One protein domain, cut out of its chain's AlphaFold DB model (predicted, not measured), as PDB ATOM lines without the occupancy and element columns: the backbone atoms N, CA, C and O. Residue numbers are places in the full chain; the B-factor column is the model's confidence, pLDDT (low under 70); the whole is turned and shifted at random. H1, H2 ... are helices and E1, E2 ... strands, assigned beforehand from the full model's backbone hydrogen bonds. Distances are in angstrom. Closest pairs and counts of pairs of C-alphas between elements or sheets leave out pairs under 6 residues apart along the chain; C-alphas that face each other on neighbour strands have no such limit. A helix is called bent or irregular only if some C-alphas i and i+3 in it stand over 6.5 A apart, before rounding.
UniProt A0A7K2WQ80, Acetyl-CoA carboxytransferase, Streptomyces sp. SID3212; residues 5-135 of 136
ATOM      1  N   ALA A   5     254.660 181.745 198.328       98.12
ATOM      2  CA  ALA A   5     254.721 182.612 197.150       98.12
ATOM      3  C   ALA A   5     254.241 184.047 197.443       98.12
ATOM      4  O   ALA A   5     254.770 185.001 196.866       98.12
ATOM      5  N   GLY A   6     253.285 184.207 198.365       98.19
ATOM      6  CA  GLY A   6     252.814 185.508 198.836       98.19
ATOM      7  C   GLY A   6     253.916 186.268 199.569       98.19
ATOM      8  O   GLY A   6     254.217 187.404 199.211       98.19
ATOM      9  N   TYR A   7     254.607 185.604 200.500       98.62
ATOM     10  CA  TYR A   7     255.754 186.186 201.203       98.62
ATOM     11  C   TYR A   7     256.885 186.592 200.252       98.62
ATOM     12  O   TYR A   7     257.348 187.729 200.293       98.62
ATOM     13  N   ARG A   8     257.270 185.728 199.304       98.62
ATOM     14  CA  ARG A   8     258.282 186.090 198.288       98.62
ATOM     15  C   ARG A   8     257.865 187.298 197.452       98.62
ATOM     16  O   ARG A   8     258.698 188.133 197.101       98.62
ATOM     17  N   THR A   9     256.577 187.397 197.129       98.69
ATOM     18  CA  THR A   9     256.035 188.552 196.411       98.69
ATOM     19  C   THR A   9     256.143 189.816 197.258       98.69
ATOM     20  O   THR A   9     256.623 190.826 196.747       98.69
ATOM     21  N   ALA A  10     255.786 189.754 198.543       98.56
ATOM     22  CA  ALA A  10     255.931 190.871 199.470       98.56
ATOM     23  C   ALA A  10     257.395 191.330 199.587       98.56
ATOM     24  O   ALA A  10     257.681 192.500 199.340       98.56
ATOM     25  N   ALA A  11     258.340 190.414 199.836       98.75
ATOM     26  CA  ALA A  11     259.769 190.735 199.906       98.75
ATOM     27  C   ALA A  11     260.276 191.399 198.613       98.75
ATOM     28  O   ALA A  11     260.984 192.407 198.653       98.75
ATOM     29  N   ARG A  12     259.881 190.871 197.446       98.75
ATOM     30  CA  ARG A  12     260.239 191.445 196.140       98.75
ATOM     31  C   ARG A  12     259.695 192.864 195.966       98.75
ATOM     32  O   ARG A  12     260.413 193.712 195.440       98.75
ATOM     33  N   LEU A  13     258.447 193.117 196.363       98.69
ATOM     34  CA  LEU A  13     257.818 194.433 196.241       98.69
ATOM     35  C   LEU A  13     258.427 195.451 197.205       98.69
ATOM     36  O   LEU A  13     258.725 196.559 196.772       98.69
ATOM     37  N   ILE A  14     258.702 195.063 198.453       98.69
ATOM     38  CA  ILE A  14     259.377 195.919 199.440       98.69
ATOM     39  C   ILE A  14     260.762 196.329 198.925       98.69
ATOM     40  O   ILE A  14     261.080 197.513 198.867       98.69
ATOM     41  N   ARG A  15     261.561 195.370 198.439       98.75
ATOM     42  CA  ARG A  15     262.882 195.651 197.843       98.75
ATOM     43  C   ARG A  15     262.796 196.518 196.588       98.75
ATOM     44  O   ARG A  15     263.695 197.311 196.316       98.75
ATOM     45  N   LEU A  16     261.750 196.350 195.777       98.81
ATOM     46  CA  LEU A  16     261.537 197.190 194.600       98.81
ATOM     47  C   LEU A  16     261.199 198.627 195.006       98.81
ATOM     48  O   LEU A  16     261.809 199.547 194.470       98.81
ATOM     49  N   ALA A  17     260.277 198.804 195.952       98.81
ATOM     50  CA  ALA A  17     259.911 200.105 196.494       98.81
ATOM     51  C   ALA A  17     261.133 200.812 197.103       98.81
ATOM     52  O   ALA A  17     261.378 201.970 196.780       98.81
ATOM     53  N   ASP A  18     261.975 200.081 197.847       98.62
ATOM     54  CA  ASP A  18     263.232 200.607 198.388       98.62
ATOM     55  C   ASP A  18     264.181 201.125 197.296       98.62
ATOM     56  O   ASP A  18     264.705 202.234 197.390       98.62
ATOM     57  N   ARG A  19     264.366 200.365 196.207       98.69
ATOM     58  CA  ARG A  19     265.201 200.806 195.073       98.69
ATOM     59  C   ARG A  19     264.638 202.026 194.347       98.69
ATOM     60  O   ARG A  19     265.413 202.784 193.774       98.69
ATOM     61  N   LEU A  20     263.318 202.186 194.341       98.69
ATOM     62  CA  LEU A  20     262.629 203.302 193.693       98.69
ATOM     63  C   LEU A  20     262.430 204.506 194.626       98.69
ATOM     64  O   LEU A  20     261.924 205.529 194.174       98.69
ATOM     65  N   GLY A  21     262.813 204.405 195.902       98.44
ATOM     66  CA  GLY A  21     262.601 205.470 196.883       98.44
ATOM     67  C   GLY A  21     261.128 205.676 197.261       98.44
ATOM     68  O   GLY A  21     260.748 206.779 197.643       98.44
ATOM     69  N   ILE A  22     260.291 204.644 197.131       98.75
ATOM     70  CA  ILE A  22     258.849 204.711 197.396       98.75
ATOM     71  C   ILE A  22     258.568 204.154 198.802       98.75
ATOM     72  O   ILE A  22     258.912 203.000 199.059       98.75
ATOM     73  N   PRO A  23     257.932 204.919 199.712       98.56
ATOM     74  CA  PRO A  23     257.496 204.406 201.010       98.56
ATOM     75  C   PRO A  23     256.509 203.240 200.880       98.56
ATOM     76  O   PRO A  23     255.703 203.195 199.948       98.56
ATOM     77  N   VAL A  24     256.532 202.317 201.840       98.56
ATOM     78  CA  VAL A  24     255.683 201.119 201.840       98.56
ATOM     79  C   VAL A  24     254.647 201.202 202.956       98.56
ATOM     80  O   VAL A  24     254.982 201.480 204.105       98.56
ATOM     81  N   LEU A  25     253.394 200.896 202.622       98.50
ATOM     82  CA  LEU A  25     252.337 200.605 203.587       98.50
ATOM     83  C   LEU A  25     251.959 199.126 203.471       98.50
ATOM     84  O   LEU A  25     251.529 198.689 202.401       98.50
ATOM     85  N   THR A  26     252.103 198.361 204.551       98.31
ATOM     86  CA  THR A  26     251.581 196.995 204.637       98.31
ATOM     87  C   THR A  26     250.234 196.993 205.350       98.31
ATOM     88  O   THR A  26     250.075 197.579 206.420       98.31
ATOM     89  N   LEU A  27     249.252 196.337 204.733       98.38
ATOM     90  CA  LEU A  27     247.946 196.070 205.328       98.38
ATOM     91  C   LEU A  27     247.924 194.607 205.756       98.38
ATOM     92  O   LEU A  27     248.072 193.718 204.914       98.38
ATOM     93  N   VAL A  28     247.809 194.366 207.057       98.38
ATOM     94  CA  VAL A  28     247.926 193.027 207.632       98.38
ATOM     95  C   VAL A  28     246.557 192.545 208.086       98.38
ATOM     96  O   VAL A  28     245.925 193.140 208.959       98.38
ATOM     97  N   ASP A  29     246.130 191.459 207.454       97.88
ATOM     98  CA  ASP A  29     244.954 190.671 207.797       97.88
ATOM     99  C   ASP A  29     245.220 189.223 207.382       97.88
ATOM    100  O   ASP A  29     245.082 188.827 206.221       97.88
ATOM    101  N   THR A  30     245.780 188.453 208.306       97.00
ATOM    102  CA  THR A  30     246.126 187.059 208.073       97.00
ATOM    103  C   THR A  30     246.053 186.254 209.368       97.00
ATOM    104  O   THR A  30     246.643 186.662 210.370       97.00
ATOM    105  N   PRO A  31     245.472 185.040 209.334       94.69
ATOM    106  CA  PRO A  31     245.550 184.105 210.460       94.69
ATOM    107  C   PRO A  31     246.976 183.569 210.670       94.69
ATOM    108  O   PRO A  31     247.247 182.849 211.629       94.69
ATOM    109  N   GLY A  32     247.904 183.888 209.760       95.62
ATOM    110  CA  GLY A  32     249.306 183.496 209.802       95.62
ATOM    111  C   GLY A  32     249.770 182.803 208.525       95.62
ATOM    112  O   GLY A  32     249.050 182.700 207.524       95.62
ATOM    113  N   ALA A  33     251.016 182.337 208.553       97.31
ATOM    114  CA  ALA A  33     251.615 181.606 207.445       97.31
ATOM    115  C   ALA A  33     250.928 180.244 207.248       97.31
ATOM    116  O   ALA A  33     250.511 179.600 208.211       97.31
ATOM    117  N   ALA A  34     250.807 179.797 205.998       96.94
ATOM    118  CA  ALA A  34     250.318 178.455 205.700       96.94
ATOM    119  C   ALA A  34     251.264 177.401 206.291       96.94
ATOM    120  O   ALA A  34     252.477 177.502 206.134       96.94
ATOM    121  N   ASN A  35     250.693 176.393 206.947       94.25
ATOM    122  CA  ASN A  35     251.405 175.364 207.709       94.25
ATOM    123  C   ASN A  35     251.112 173.939 207.205       94.25
ATOM    124  O   ASN A  35     251.358 172.960 207.909       94.25
ATOM    125  N   ASP A  36     250.553 173.807 205.999       96.50
ATOM    126  CA  ASP A  36     250.343 172.508 205.368       96.50
ATOM    127  C   ASP A  36     251.647 171.938 204.776       96.50
ATOM    128  O   ASP A  36     252.640 172.637 204.555       96.50
ATOM    129  N   ALA A  37     251.648 170.638 204.474       97.62
ATOM    130  CA  ALA A  37     252.832 169.955 203.959       97.62
ATOM    131  C   ALA A  37     253.326 170.511 202.605       97.62
ATOM    132  O   ALA A  37     254.499 170.357 202.262       97.62
ATOM    133  N   GLY A  38     252.442 171.120 201.808       97.62
ATOM    134  CA  GLY A  38     252.811 171.789 200.565       97.62
ATOM    135  C   GLY A  38     253.581 173.079 200.832       97.62
ATOM    136  O   GLY A  38     254.621 173.300 200.212       97.62
ATOM    137  N   ALA A  39     253.115 173.886 201.785       97.31
ATOM    138  CA  ALA A  39     253.769 175.112 202.230       97.31
ATOM    139  C   ALA A  39     255.158 174.840 202.829       97.31
ATOM    140  O   ALA A  39     256.119 175.529 202.478       97.31
ATOM    141  N   GLU A  40     255.288 173.788 203.641       97.81
ATOM    142  CA  GLU A  40     256.570 173.348 204.206       97.81
ATOM    143  C   GLU A  40     257.565 172.943 203.110       97.81
ATOM    144  O   GLU A  40     258.671 173.480 203.042       97.81
ATOM    145  N   ARG A  41     257.158 172.072 202.171       97.81
ATOM    146  CA  ARG A  41     258.003 171.682 201.021       97.81
ATOM    147  C   ARG A  41     258.377 172.866 200.135       97.81
ATOM    148  O   ARG A  41     259.463 172.892 199.563       97.81
ATOM    149  N   ALA A  42     257.480 173.837 200.012       97.50
ATOM    150  CA  ALA A  42     257.725 175.067 199.276       97.50
ATOM    151  C   ALA A  42     258.559 176.090 200.069       97.50
ATOM    152  O   ALA A  42     258.845 177.153 199.519       97.50
ATOM    153  N   GLY A  43     258.972 175.800 201.307       97.81
ATOM    154  CA  GLY A  43     259.882 176.622 202.103       97.81
ATOM    155  C   GLY A  43     259.227 177.854 202.725       97.81
ATOM    156  O   GLY A  43     259.750 178.960 202.567       97.81
ATOM    157  N   VAL A  44     258.091 177.690 203.415       98.25
ATOM    158  CA  VAL A  44     257.379 178.803 204.072       98.25
ATOM    159  C   VAL A  44     258.253 179.559 205.072       98.25
ATOM    160  O   VAL A  44     258.299 180.784 205.013       98.25
ATOM    161  N   GLY A  45     259.021 178.859 205.912       97.81
ATOM    162  CA  GLY A  45     259.899 179.494 206.899       97.81
ATOM    163  C   GLY A  45     260.955 180.394 206.254       97.81
ATOM    164  O   GLY A  45     261.130 181.541 206.661       97.81
ATOM    165  N   ALA A  46     261.592 179.921 205.177       98.31
ATOM    166  CA  ALA A  46     262.549 180.722 204.414       98.31
ATOM    167  C   ALA A  46     261.879 181.925 203.731       98.31
ATOM    168  O   ALA A  46     262.462 183.004 203.673       98.31
ATOM    169  N   ALA A  47     260.647 181.765 203.237       98.56
ATOM    170  CA  ALA A  47     259.902 182.861 202.630       98.56
ATOM    171  C   ALA A  47     259.519 183.942 203.659       98.56
ATOM    172  O   ALA A  47     259.664 185.124 203.368       98.56
ATOM    173  N   VAL A  48     259.086 183.553 204.861       98.56
ATOM    174  CA  VAL A  48     258.804 184.468 205.983       98.56
ATOM    175  C   VAL A  48     260.079 185.207 206.410       98.56
ATOM    176  O   VAL A  48     260.070 186.431 206.523       98.56
ATOM    177  N   ALA A  49     261.196 184.489 206.568       98.44
ATOM    178  CA  ALA A  49     262.495 185.083 206.891       98.44
ATOM    179  C   ALA A  49     262.973 186.094 205.829       98.44
ATOM    180  O   ALA A  49     263.547 187.128 206.170       98.44
ATOM    181  N   ASP A  50     262.704 185.836 204.545       98.56
ATOM    182  CA  ASP A  50     263.055 186.755 203.456       98.56
ATOM    183  C   ASP A  50     262.299 188.090 203.552       98.56
ATOM    184  O   ASP A  50     262.863 189.148 203.259       98.56
ATOM    185  N   VAL A  51     261.039 188.064 204.008       98.56
ATOM    186  CA  VAL A  51     260.263 189.290 204.251       98.56
ATOM    187  C   VAL A  51     260.793 190.038 205.468       98.56
ATOM    188  O   VAL A  51     260.995 191.244 205.360       98.56
ATOM    189  N   PHE A  52     261.120 189.346 206.567       97.81
ATOM    190  CA  PHE A  52     261.789 189.976 207.713       97.81
ATOM    191  C   PHE A  52     263.047 190.732 207.283       97.81
ATOM    192  O   PHE A  52     263.216 191.898 207.632       97.81
ATOM    193  N   ALA A  53     263.901 190.104 206.470       98.25
ATOM    194  CA  ALA A  53     265.090 190.756 205.937       98.25
ATOM    195  C   ALA A  53     264.737 191.955 205.041       98.25
ATOM    196  O   ALA A  53     265.364 193.005 205.152       98.25
ATOM    197  N   ALA A  54     263.737 191.829 204.163       98.50
ATOM    198  CA  ALA A  54     263.303 192.923 203.295       98.50
ATOM    199  C   ALA A  54     262.780 194.136 204.085       98.50
ATOM    200  O   ALA A  54     263.141 195.258 203.747       98.50
ATOM    201  N   VAL A  55     261.977 193.920 205.133       98.19
ATOM    202  CA  VAL A  55     261.476 194.987 206.014       98.19
ATOM    203  C   VAL A  55     262.612 195.593 206.839       98.19
ATOM    204  O   VAL A  55     262.772 196.809 206.843       98.19
ATOM    205  N   ALA A  56     263.436 194.768 207.490       96.19
ATOM    206  CA  ALA A  56     264.492 195.234 208.394       96.19
ATOM    207  C   ALA A  56     265.607 196.019 207.686       96.19
ATOM    208  O   ALA A  56     266.265 196.853 208.301       96.19
ATOM    209  N   THR A  57     265.844 195.736 206.403       97.12
ATOM    210  CA  THR A  57     266.883 196.400 205.596       97.12
ATOM    211  C   THR A  57     266.348 197.518 204.702       97.12
ATOM    212  O   THR A  57     267.139 198.158 204.004       97.12
ATOM    213  N   ALA A  58     265.034 197.766 204.699       97.81
ATOM    214  CA  ALA A  58     264.445 198.848 203.922       97.81
ATOM    215  C   ALA A  58     264.965 200.206 204.419       97.81
ATOM    216  O   ALA A  58     264.978 200.493 205.614       97.81
ATOM    217  N   ARG A  59     265.404 201.050 203.485       97.75
ATOM    218  CA  ARG A  59     265.865 202.423 203.739       97.75
ATOM    219  C   ARG A  59     264.727 203.422 203.564       97.75
ATOM    220  O   ARG A  59     264.747 204.491 204.168       97.75
ATOM    221  N   VAL A  60     263.745 203.087 202.727       98.31
ATOM    222  CA  VAL A  60     262.470 203.810 202.648       98.31
ATOM    223  C   VAL A  60     261.612 203.535 203.889       98.31
ATOM    224  O   VAL A  60     261.694 202.444 204.455       98.31
ATOM    225  N   PRO A  61     260.742 204.475 204.304       98.06
ATOM    226  CA  PRO A  61     259.819 204.228 205.403       98.06
ATOM    227  C   PRO A  61     258.891 203.047 205.101       98.06
ATOM    228  O   PRO A  61     258.253 203.009 204.045       98.06
ATOM    229  N   VAL A  62     258.782 202.122 206.054       98.44
ATOM    230  CA  VAL A  62     257.765 201.065 206.066       98.44
ATOM    231  C   VAL A  62     256.799 201.361 207.209       98.44
ATOM    232  O   VAL A  62     257.213 201.592 208.345       98.44
ATOM    233  N   THR A  63     255.508 201.393 206.899       98.44
ATOM    234  CA  THR A  63     254.413 201.555 207.861       98.44
ATOM    235  C   THR A  63     253.520 200.331 207.778       98.44
ATOM    236  O   THR A  63     253.259 199.841 206.681       98.44
ATOM    237  N   THR A  64     253.005 199.870 208.910       98.62
ATOM    238  CA  THR A  64     252.046 198.763 208.952       98.62
ATOM    239  C   THR A  64     250.745 199.209 209.580       98.62
ATOM    240  O   THR A  64     250.754 199.912 210.588       98.62
ATOM    241  N   LEU A  65     249.630 198.776 208.999       98.62
ATOM    242  CA  LEU A  65     248.308 198.855 209.601       98.62
ATOM    243  C   LEU A  65     247.731 197.439 209.713       98.62
ATOM    244  O   LEU A  65     247.470 196.789 208.697       98.62
ATOM    245  N   LEU A  66     247.535 196.969 210.943       98.38
ATOM    246  CA  LEU A  66     246.721 195.790 211.228       98.38
ATOM    247  C   LEU A  66     245.261 196.177 210.983       98.38
ATOM    248  O   LEU A  66     244.743 197.064 211.661       98.38
ATOM    249  N   ILE A  67     244.622 195.558 209.991       98.38
ATOM    250  CA  ILE A  67     243.223 195.843 209.623       98.38
ATOM    251  C   ILE A  67     242.261 194.714 210.007       98.38
ATOM    252  O   ILE A  67     241.051 194.904 209.928       98.38
ATOM    253  N   GLY A  68     242.794 193.567 210.430       97.88
ATOM    254  CA  GLY A  68     242.038 192.392 210.850       97.88
ATOM    255  C   GLY A  68     242.907 191.489 211.717       97.88
ATOM    256  O   GLY A  68     243.341 191.889 212.797       97.88
ATOM    257  N   GLU A  69     243.199 190.282 211.248       97.62
ATOM    258  CA  GLU A  69     243.994 189.318 212.009       97.62
ATOM    259  C   GLU A  69     245.510 189.568 211.893       97.62
ATOM    260  O   GLU A  69     246.079 189.642 210.803       97.62
ATOM    261  N   GLY A  70     246.203 189.630 213.029       97.69
ATOM    262  CA  GLY A  70     247.662 189.627 213.132       97.69
ATOM    263  C   GLY A  70     248.172 188.269 213.606       97.69
ATOM    264  O   GLY A  70     248.554 188.103 214.763       97.69
ATOM    265  N   GLY A  71     248.151 187.261 212.736       97.06
ATOM    266  CA  GLY A  71     248.540 185.895 213.084       97.06
ATOM    267  C   GLY A  71     250.051 185.628 213.085       97.06
ATOM    268  O   GLY A  71     250.667 185.415 212.035       97.06
ATOM    269  N   SER A  72     250.634 185.512 214.278       96.31
ATOM    270  CA  SER A  72     251.957 184.932 214.553       96.31
ATOM    271  C   SER A  72     253.103 185.537 213.718       96.31
ATOM    272  O   SER A  72     253.052 186.685 213.272       96.31
ATOM    273  N   GLY A  73     254.160 184.754 213.476       95.31
ATOM    274  CA  GLY A  73     255.299 185.134 212.634       95.31
ATOM    275  C   GLY A  73     254.905 185.502 211.199       95.31
ATOM    276  O   GLY A  73     255.613 186.253 210.533       95.31
ATOM    277  N   GLY A  74     253.756 185.009 210.730       96.19
ATOM    278  CA  GLY A  74     253.248 185.297 209.398       96.19
ATOM    279  C   GLY A  74     252.765 186.736 209.215       96.19
ATOM    280  O   GLY A  74     253.000 187.310 208.152       96.19
ATOM    281  N   ALA A  75     252.118 187.311 210.227       97.94
ATOM    282  CA  ALA A  75     251.778 188.731 210.277       97.94
ATOM    283  C   ALA A  75     252.994 189.587 210.662       97.94
ATOM    284  O   ALA A  75     253.242 190.632 210.060       97.94
ATOM    285  N   LEU A  76     253.804 189.109 211.613       97.31
ATOM    286  CA  LEU A  76     254.990 189.818 212.097       97.31
ATOM    287  C   LEU A  76     256.027 190.075 211.011       97.31
ATOM    288  O   LEU A  76     256.562 191.174 210.947       97.31
ATOM    289  N   ALA A  77     256.246 189.128 210.101       97.44
ATOM    290  CA  ALA A  77     257.166 189.343 208.989       97.44
ATOM    291  C   ALA A  77     256.751 190.500 208.069       97.44
ATOM    292  O   ALA A  77     257.607 191.106 207.436       97.44
ATOM    293  N   LEU A  78     255.454 190.811 207.990       97.25
ATOM    294  CA  LEU A  78     254.903 191.910 207.192       97.25
ATOM    295  C   LEU A  78     254.839 193.235 207.968       97.25
ATOM    296  O   LEU A  78     254.426 194.246 207.394       97.25
ATOM    297  N   SER A  79     255.202 193.229 209.251       97.81
ATOM    298  CA  SER A  79     255.009 194.354 210.163       97.81
ATOM    299  C   SER A  79     256.295 195.155 210.363       97.81
ATOM    300  O   SER A  79     257.376 194.590 210.529       97.81
ATOM    301  N   ALA A  80     256.186 196.482 210.358       96.56
ATOM    302  CA  ALA A  80     257.295 197.385 210.636       96.56
ATOM    303  C   ALA A  80     257.562 197.458 212.153       96.56
ATOM    304  O   ALA A  80     256.630 197.752 212.903       96.56
ATOM    305  N   PRO A  81     258.805 197.268 212.630       88.50
ATOM    306  CA  PRO A  81     259.095 197.154 214.063       88.50
ATOM    307  C   PRO A  81     258.680 198.389 214.878       88.50
ATOM    308  O   PRO A  81     258.048 198.238 215.913       88.50
ATOM    309  N   ASP A  82     258.939 199.599 214.373       89.31
ATOM    310  CA  ASP A  82     258.703 200.849 215.124       89.31
ATOM    311  C   ASP A  82     257.551 201.702 214.559       89.31
ATOM    312  O   ASP A  82     257.337 202.852 214.953       89.31
ATOM    313  N   ASN A  83     256.823 201.178 213.571       96.75
ATOM    314  CA  ASN A  83     255.812 201.940 212.839       96.75
ATOM    315  C   ASN A  83     254.604 201.077 212.449       96.75
ATOM    316  O   ASN A  83     254.109 201.129 211.318       96.75
ATOM    317  N   THR A  84     254.150 200.270 213.407       98.25
ATOM    318  CA  THR A  84     252.924 199.473 213.303       98.25
ATOM    319  C   THR A  84     251.770 200.164 214.026       98.25
ATOM    320  O   THR A  84     251.913 200.642 215.149       98.25
ATOM    321  N   TRP A  85     250.617 200.204 213.368       98.56
ATOM    322  CA  TRP A  85     249.345 200.732 213.851       98.56
ATOM    323  C   TRP A  85     248.282 199.637 213.781       98.56
ATOM    324  O   TRP A  85     248.425 198.685 213.014       98.56
ATOM    325  N   ALA A  86     247.201 199.785 214.541       98.50
ATOM    326  CA  ALA A  86     246.104 198.820 214.565       98.50
ATOM    327  C   ALA A  86     244.748 199.511 214.407       98.50
ATOM    328  O   ALA A  86     244.562 200.612 214.919       98.50
ATOM    329  N   THR A  87     243.787 198.884 213.732       98.44
ATOM    330  CA  THR A  87     242.376 199.296 213.815       98.44
ATOM    331  C   THR A  87     241.750 198.759 215.102       98.44
ATOM    332  O   THR A  87     242.222 197.768 215.664       98.44
ATOM    333  N   LYS A  88     240.670 199.389 215.573       96.75
ATOM    334  CA  LYS A  88     239.989 199.019 216.831       96.75
ATOM    335  C   LYS A  88     239.522 197.554 216.919       96.75
ATOM    336  O   LYS A  88     239.457 197.022 218.019       96.75
ATOM    337  N   ASP A  89     239.222 196.929 215.779       95.69
ATOM    338  CA  ASP A  89     238.686 195.563 215.693       95.69
ATOM    339  C   ASP A  89     239.746 194.542 215.227       95.69
ATOM    340  O   ASP A  89     239.431 193.376 214.994       95.69
ATOM    341  N   SER A  90     241.005 194.973 215.074       97.94
ATOM    342  CA  SER A  90     242.129 194.086 214.753       97.94
ATOM    343  C   SER A  90     242.719 193.435 216.005       97.94
ATOM    344  O   SER A  90     242.429 193.839 217.129       97.94
ATOM    345  N   TYR A  91     243.587 192.443 215.828       97.31
ATOM    346  CA  TYR A  91     244.403 191.906 216.917       97.31
ATOM    347  C   TYR A  91     245.785 191.495 216.429       97.31
ATOM    348  O   TYR A  91     246.002 191.306 215.235       97.31
ATOM    349  N   PHE A  92     246.717 191.286 217.356       97.62
ATOM    350  CA  PHE A  92     248.020 190.693 217.067       97.62
ATOM    351  C   PHE A  92     248.345 189.651 218.129       97.62
ATOM    352  O   PHE A  92     248.364 189.959 219.316       97.62
ATOM    353  N   SER A  93     248.601 188.409 217.723       96.94
ATOM    354  CA  SER A  93     248.967 187.346 218.658       96.94
ATOM    355  C   SER A  93     250.062 186.449 218.102       96.94
ATOM    356  O   SER A  93     250.099 186.149 216.911       96.94
ATOM    357  N   VAL A  94     250.926 185.943 218.983       95.69
ATOM    358  CA  VAL A  94     251.934 184.929 218.640       95.69
ATOM    359  C   VAL A  94     251.300 183.581 218.266       95.69
ATOM    360  O   VAL A  94     251.891 182.809 217.509       95.69
ATOM    361  N   ILE A  95     250.094 183.300 218.760       96.25
ATOM    362  CA  ILE A  95     249.364 182.048 218.547       96.25
ATOM    363  C   ILE A  95     247.852 182.285 218.661       96.25
ATOM    364  O   ILE A  95     247.410 183.122 219.448       96.25
ATOM    365  N   ALA A  96     247.042 181.547 217.900       94.12
ATOM    366  CA  ALA A  96     245.590 181.591 218.067       94.12
ATOM    367  C   ALA A  96     245.195 181.164 219.502       94.12
ATOM    368  O   ALA A  96     245.745 180.169 219.997       94.12
ATOM    369  N   PRO A  97     244.270 181.868 220.180       94.00
ATOM    370  CA  PRO A  97     243.873 181.548 221.554       94.00
ATOM    371  C   PRO A  97     243.400 180.104 221.745       94.00
ATOM    372  O   PRO A  97     243.726 179.469 222.748       94.00
ATOM    373  N   GLU A  98     242.699 179.542 220.763       94.81
ATOM    374  CA  GLU A  98     242.216 178.159 220.767       94.81
ATOM    375  C   GLU A  98     243.386 177.169 220.787       94.81
ATOM    376  O   GLU A  98     243.382 176.192 221.539       94.81
ATOM    377  N   LEU A  99     244.432 177.447 220.000       94.81
ATOM    378  CA  LEU A  99     245.637 176.620 219.953       94.81
ATOM    379  C   LEU A  99     246.457 176.747 221.239       94.81
ATOM    380  O   LEU A  99     246.942 175.739 221.750       94.81
ATOM    381  N   ALA A 100     246.582 177.955 221.797       96.69
ATOM    382  CA  ALA A 100     247.224 178.151 223.097       96.69
ATOM    383  C   ALA A 100     246.498 177.372 224.202       96.69
ATOM    384  O   ALA A 100     247.137 176.666 224.978       96.69
ATOM    385  N   THR A 101     245.166 177.441 224.228       97.25
ATOM    386  CA  THR A 101     244.311 176.732 225.193       97.25
ATOM    387  C   THR A 101     244.534 175.224 225.120       97.25
ATOM    388  O   THR A 101     244.764 174.576 226.144       97.25
ATOM    389  N   ALA A 102     244.569 174.674 223.902       97.00
ATOM    390  CA  ALA A 102     244.846 173.261 223.673       97.00
ATOM    391  C   ALA A 102     246.262 172.853 224.127       97.00
ATOM    392  O   ALA A 102     246.419 171.838 224.808       97.00
ATOM    393  N   ILE A 103     247.293 173.647 223.806       97.19
ATOM    394  CA  ILE A 103     248.684 173.387 224.229       97.19
ATOM    395  C   ILE A 103     248.817 173.425 225.755       97.19
ATOM    396  O   ILE A 103     249.504 172.587 226.341       97.19
ATOM    397  N   LEU A 104     248.127 174.363 226.404       96.75
ATOM    398  CA  LEU A 104     248.092 174.509 227.859       96.75
ATOM    399  C   LEU A 104     247.208 173.458 228.552       96.75
ATOM    400  O   LEU A 104     247.149 173.447 229.779       96.75
ATOM    401  N   LYS A 105     246.567 172.557 227.791       96.50
ATOM    402  CA  LYS A 105     245.684 171.486 228.282       96.50
ATOM    403  C   LYS A 105     244.524 172.007 229.143       96.50
ATOM    404  O   LYS A 105     244.162 171.378 230.137       96.50
ATOM    405  N   ARG A 106     243.971 173.160 228.767       94.94
ATOM    406  CA  ARG A 106     242.791 173.779 229.390       94.94
ATOM    407  C   ARG A 106     241.506 173.338 228.688       94.94
ATOM    408  O   ARG A 106     241.567 172.784 227.588       94.94
ATOM    409  N   ASP A 107     240.354 173.578 229.310       96.62
ATOM    410  CA  ASP A 107     239.065 173.334 228.657       96.62
ATOM    411  C   ASP A 107     238.924 174.262 227.429       96.62
ATOM    412  O   ASP A 107     239.246 175.447 227.534       96.62
ATOM    413  N   PRO A 108     238.455 173.787 226.258       96.06
ATOM    414  CA  PRO A 108     238.207 174.644 225.095       96.06
ATOM    415  C   PRO A 108     237.321 175.869 225.377       96.06
ATOM    416  O   PRO A 108     237.484 176.899 224.723       96.06
ATOM    417  N   ALA A 109     236.415 175.797 226.357       97.12
ATOM    418  CA  ALA A 109     235.609 176.934 226.801       97.12
ATOM    419  C   ALA A 109     236.452 178.071 227.417       97.12
ATOM    420  O   ALA A 109     236.008 179.219 227.457       97.12
ATOM    421  N   GLU A 110     237.685 177.790 227.852       97.12
ATOM    422  CA  GLU A 110     238.639 178.772 228.380       97.12
ATOM    423  C   GLU A 110     239.395 179.542 227.278       97.12
ATOM    424  O   GLU A 110     240.285 180.340 227.590       97.12
ATOM    425  N   ALA A 111     239.061 179.355 225.993       96.56
ATOM    426  CA  ALA A 111     239.708 180.071 224.889       96.56
ATOM    427  C   ALA A 111     239.599 181.598 225.021       96.56
ATOM    428  O   ALA A 111     240.590 182.297 224.813       96.56
ATOM    429  N   GLY A 112     238.442 182.115 225.452       95.81
ATOM    430  CA  GLY A 112     238.255 183.549 225.706       95.81
ATOM    431  C   GLY A 112     239.142 184.069 226.840       95.81
ATOM    432  O   GLY A 112     239.847 185.059 226.673       95.81
ATOM    433  N   ALA A 113     239.207 183.346 227.962       96.56
ATOM    434  CA  ALA A 113     240.085 183.707 229.076       96.56
ATOM    435  C   ALA A 113     241.575 183.629 228.693       96.56
ATOM    436  O   ALA A 113     242.392 184.419 229.164       96.56
ATOM    437  N   THR A 114     241.939 182.685 227.822       96.50
ATOM    438  CA  THR A 114     243.298 182.573 227.281       96.50
ATOM    439  C   THR A 114     243.606 183.718 226.314       96.50
ATOM    440  O   THR A 114     244.715 184.243 226.353       96.50
ATOM    441  N   ALA A 115     242.640 184.165 225.505       95.44
ATOM    442  CA  ALA A 115     242.775 185.348 224.655       95.44
ATOM    443  C   ALA A 115     243.067 186.614 225.479       95.44
ATOM    444  O   ALA A 115     243.996 187.350 225.151       95.44
ATOM    445  N   ASP A 116     242.340 186.823 226.581       95.25
ATOM    446  CA  ASP A 116     242.576 187.953 227.490       95.25
ATOM    447  C   ASP A 116     243.977 187.895 228.126       95.25
ATOM    448  O   ASP A 116     244.657 188.913 228.228       95.25
ATOM    449  N   GLN A 117     244.452 186.702 228.506       95.31
ATOM    450  CA  GLN A 117     245.802 186.509 229.062       95.31
ATOM    451  C   GLN A 117     246.924 186.768 228.046       95.31
ATOM    452  O   GLN A 117     248.047 187.068 228.450       95.31
ATOM    453  N   LEU A 118     246.648 186.628 226.748       95.50
ATOM    454  CA  LEU A 118     247.630 186.856 225.687       95.50
ATOM    455  C   LEU A 118     247.842 188.344 225.374       95.50
ATOM    456  O   LEU A 118     248.846 188.665 224.744       95.50
ATOM    457  N   GLY A 119     246.935 189.238 225.790       96.38
ATOM    458  CA  GLY A 119     247.068 190.678 225.541       96.38
ATOM    459  C   GLY A 119     247.089 191.028 224.049       96.38
ATOM    460  O   GLY A 119     247.943 191.781 223.591       96.38
ATOM    461  N   LEU A 120     246.188 190.422 223.273       96.75
ATOM    462  CA  LEU A 120     246.193 190.501 221.808       96.75
ATOM    463  C   LEU A 120     245.405 191.685 221.229       96.75
ATOM    464  O   LEU A 120     245.489 191.936 220.025       96.75
ATOM    465  N   ARG A 121     244.616 192.391 222.048       97.31
ATOM    466  CA  ARG A 121     243.723 193.464 221.583       97.31
ATOM    467  C   ARG A 121     244.514 194.760 221.370       97.31
ATOM    468  O   ARG A 121     245.522 194.965 222.043       97.31
ATOM    469  N   PRO A 122     244.056 195.690 220.517       97.75
ATOM    470  CA  PRO A 122     244.806 196.904 220.193       97.75
ATOM    471  C   PRO A 122     245.196 197.742 221.419       97.75
ATOM    472  O   PRO A 122     246.298 198.280 221.466       97.75
ATOM    473  N   GLN A 123     244.332 197.819 222.435       97.69
ATOM    474  CA  GLN A 123     244.631 198.501 223.697       97.69
ATOM    475  C   GLN A 123     245.757 197.828 224.490       97.69
ATOM    476  O   GLN A 123     246.618 198.528 225.016       97.69
ATOM    477  N   ASP A 124     245.786 196.493 224.516       97.50
ATOM    478  CA  ASP A 124     246.820 195.730 225.215       97.50
ATOM    479  C   ASP A 124     248.158 195.907 224.478       97.50
ATOM    480  O   ASP A 124     249.186 196.208 225.078       97.50
ATOM    481  N   LEU A 125     248.131 195.812 223.143       97.19
ATOM    482  CA  LEU A 125     249.300 196.013 222.285       97.19
ATOM    483  C   LEU A 125     249.882 197.425 222.411       97.19
ATOM    484  O   LEU A 125     251.099 197.596 222.334       97.19
ATOM    485  N   LEU A 126     249.026 198.435 222.580       97.50
ATOM    486  CA  LEU A 126     249.450 199.815 222.795       97.50
ATOM    487  C   LEU A 126     250.110 199.986 224.169       97.50
ATOM    488  O   LEU A 126     251.164 200.609 224.256       97.50
ATOM    489  N   GLU A 127     249.528 199.409 225.224       97.69
ATOM    490  CA  GLU A 127     250.099 199.423 226.578       97.69
ATOM    491  C   GLU A 127     251.460 198.709 226.636       97.69
ATOM    492  O   GLU A 127     252.392 199.188 227.281       97.69
ATOM    493  N   LEU A 128     251.606 197.611 225.890       95.94
ATOM    494  CA  LEU A 128     252.858 196.864 225.745       95.94
ATOM    495  C   LEU A 128     253.891 197.552 224.832       95.94
ATOM    496  O   LEU A 128     255.027 197.086 224.744       95.94
ATOM    497  N   GLY A 129     253.518 198.630 224.135       96.06
ATOM    498  CA  GLY A 129     254.393 199.335 223.192       96.06
ATOM    499  C   GLY A 129     254.669 198.579 221.886       96.06
ATOM    500  O   GLY A 129     255.628 198.901 221.191       96.06
ATOM    501  N   VAL A 130     253.849 197.579 221.545       95.56
ATOM    502  CA  VAL A 130     253.957 196.797 220.297       95.56
ATOM    503  C   VAL A 130     253.453 197.595 219.094       95.56
ATOM    504  O   VAL A 130     253.963 197.448 217.984       95.56
ATOM    505  N   ILE A 131     252.446 198.444 219.304       97.88
ATOM    506  CA  ILE A 131     251.906 199.343 218.281       97.88
ATOM    507  C   ILE A 131     252.036 200.797 218.725       97.88
ATOM    508  O   ILE A 131     252.052 201.115 219.911       97.88
ATOM    509  N   ARG A 132     252.072 201.703 217.750       97.88
ATOM    510  CA  ARG A 132     252.199 203.144 217.975       97.88
ATOM    511  C   ARG A 132     250.880 203.823 218.341       97.88
ATOM    512  O   ARG A 132     250.882 204.888 218.952       97.88
ATOM    513  N   GLY A 133     249.761 203.242 217.925       97.88
ATOM    514  CA  GLY A 133     248.445 203.816 218.148       97.88
ATOM    515  C   GLY A 133     247.334 203.026 217.474       97.88
ATOM    516  O   GLY A 133     247.581 202.148 216.641       97.88
ATOM    517  N   ILE A 134     246.108 203.384 217.843       98.38
ATOM    518  CA  ILE A 134     244.881 202.782 217.329       98.38
ATOM    519  C   ILE A 134     244.225 203.778 216.369       98.38
ATOM    520  O   ILE A 134     243.992 204.932 216.729       98.38
ATOM    521  N   VAL A 135     243.953 203.335 215.144       96.56
ATOM    522  CA  VAL A 135     243.274 204.117 214.105       96.56
ATOM    523  C   VAL A 135     241.750 203.911 214.228       96.56
ATOM    524  O   VAL A 135     241.336 202.760 214.409       96.56
TER     525      VAL A 135
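Overview. This is residues 5 to 135 of the 136 residues of the protein "Acetyl-CoA carboxytransferase" of Streptomyces sp. SID3212 (UniProt A0A7K2WQ80). A small, twisted sheet of four parallel strands, E1 to E4, stands between two pairs of helices: H1 and H3, side by side, toward one end of the longest axis, and H5 and H6, set crosswise, toward the other. E2 is the strand they share, bent sharply; short H4 packs on the sheet near the middle of the whole, H7 packs by E3 and E4, and H2 lies far out beyond the start of H3. The printed part has 131 residues with seven named helices and four named strands, in the order H1 E1 H2 H3 E2 H4 E3 E4 H5 H6 H7, of mixed class. It is compact, with a radius of gyration of the C-alphas of 15.6 A, but flat, spanning 51 by 38 by 18 A.

Arrangement. Start at H1, residues 5 to 20, which touches H3, residues 44 to 56; their closest C-alphas are those of Ala 11 and Val 51, 4.6 A apart, at a shallow tilt of 19 degrees, the same way. H2, residues 37 to 41, and H3 are near each other. Next look at E1, residues 24 to 30, parallel to E2, residues 62 to 71, with N 26 and O 63 within hydrogen-bond range at 2.8 A. H1 only grazes this sheet, with its residues 10 to 18. E2 bends by 107 degrees at residue 68; on its other side from E1 lie E3, residues 84 to 87, and E4, residues 91 to 93, both parallel to it, with N 85 and O 64 at 2.8 A and N 70 and O 91 at 2.8 A. E1, H2 H3, E2 and E2, H4, E3 are strand-helix-strand units, two parallel neighbour strands with helices between, each with a right-handed crossover. H4, residues 72 to 76, is on the sheet at a height of 7.1 A. H7, residues 122 to 127, is on it at 8.7 A; the closest C-alphas of E4 and H7 are those of Tyr 91 and Pro 122, 6.0 A apart. H5, residues 97 to 103, touches H6, residues 108 to 118, at Pro 97 and Ala 115, their closest C-alphas, 5.0 A apart; at 71 degrees they are only just about perpendicular. Every O i to N i+4 pair is within hydrogen-bond range in H1, H2, H3, H4, H5 and H7, and 5 of 7 in H6, which is irregular: C-alphas 109 and 112 are 7.2 A apart.

Along the chain. Find C-alpha 5 at (254.721, 182.612, 197.150); from there H1 runs 22.4 A. E1 spans 18.1 A, H3 18.4 A, E2 19.1 A and H6 15.4 A. The bend of E2 is at C-alpha 68, (242.038, 192.392, 210.850), and H7 ends at C-alpha 127, (250.099, 199.423, 226.578).

Size, cuts and confidence. The farthest C-alphas, of Leu 20 and Asp 107, are 51.7 A apart. The printed part has no cut, no link is long, and no printed residue is under 70 in pLDDT.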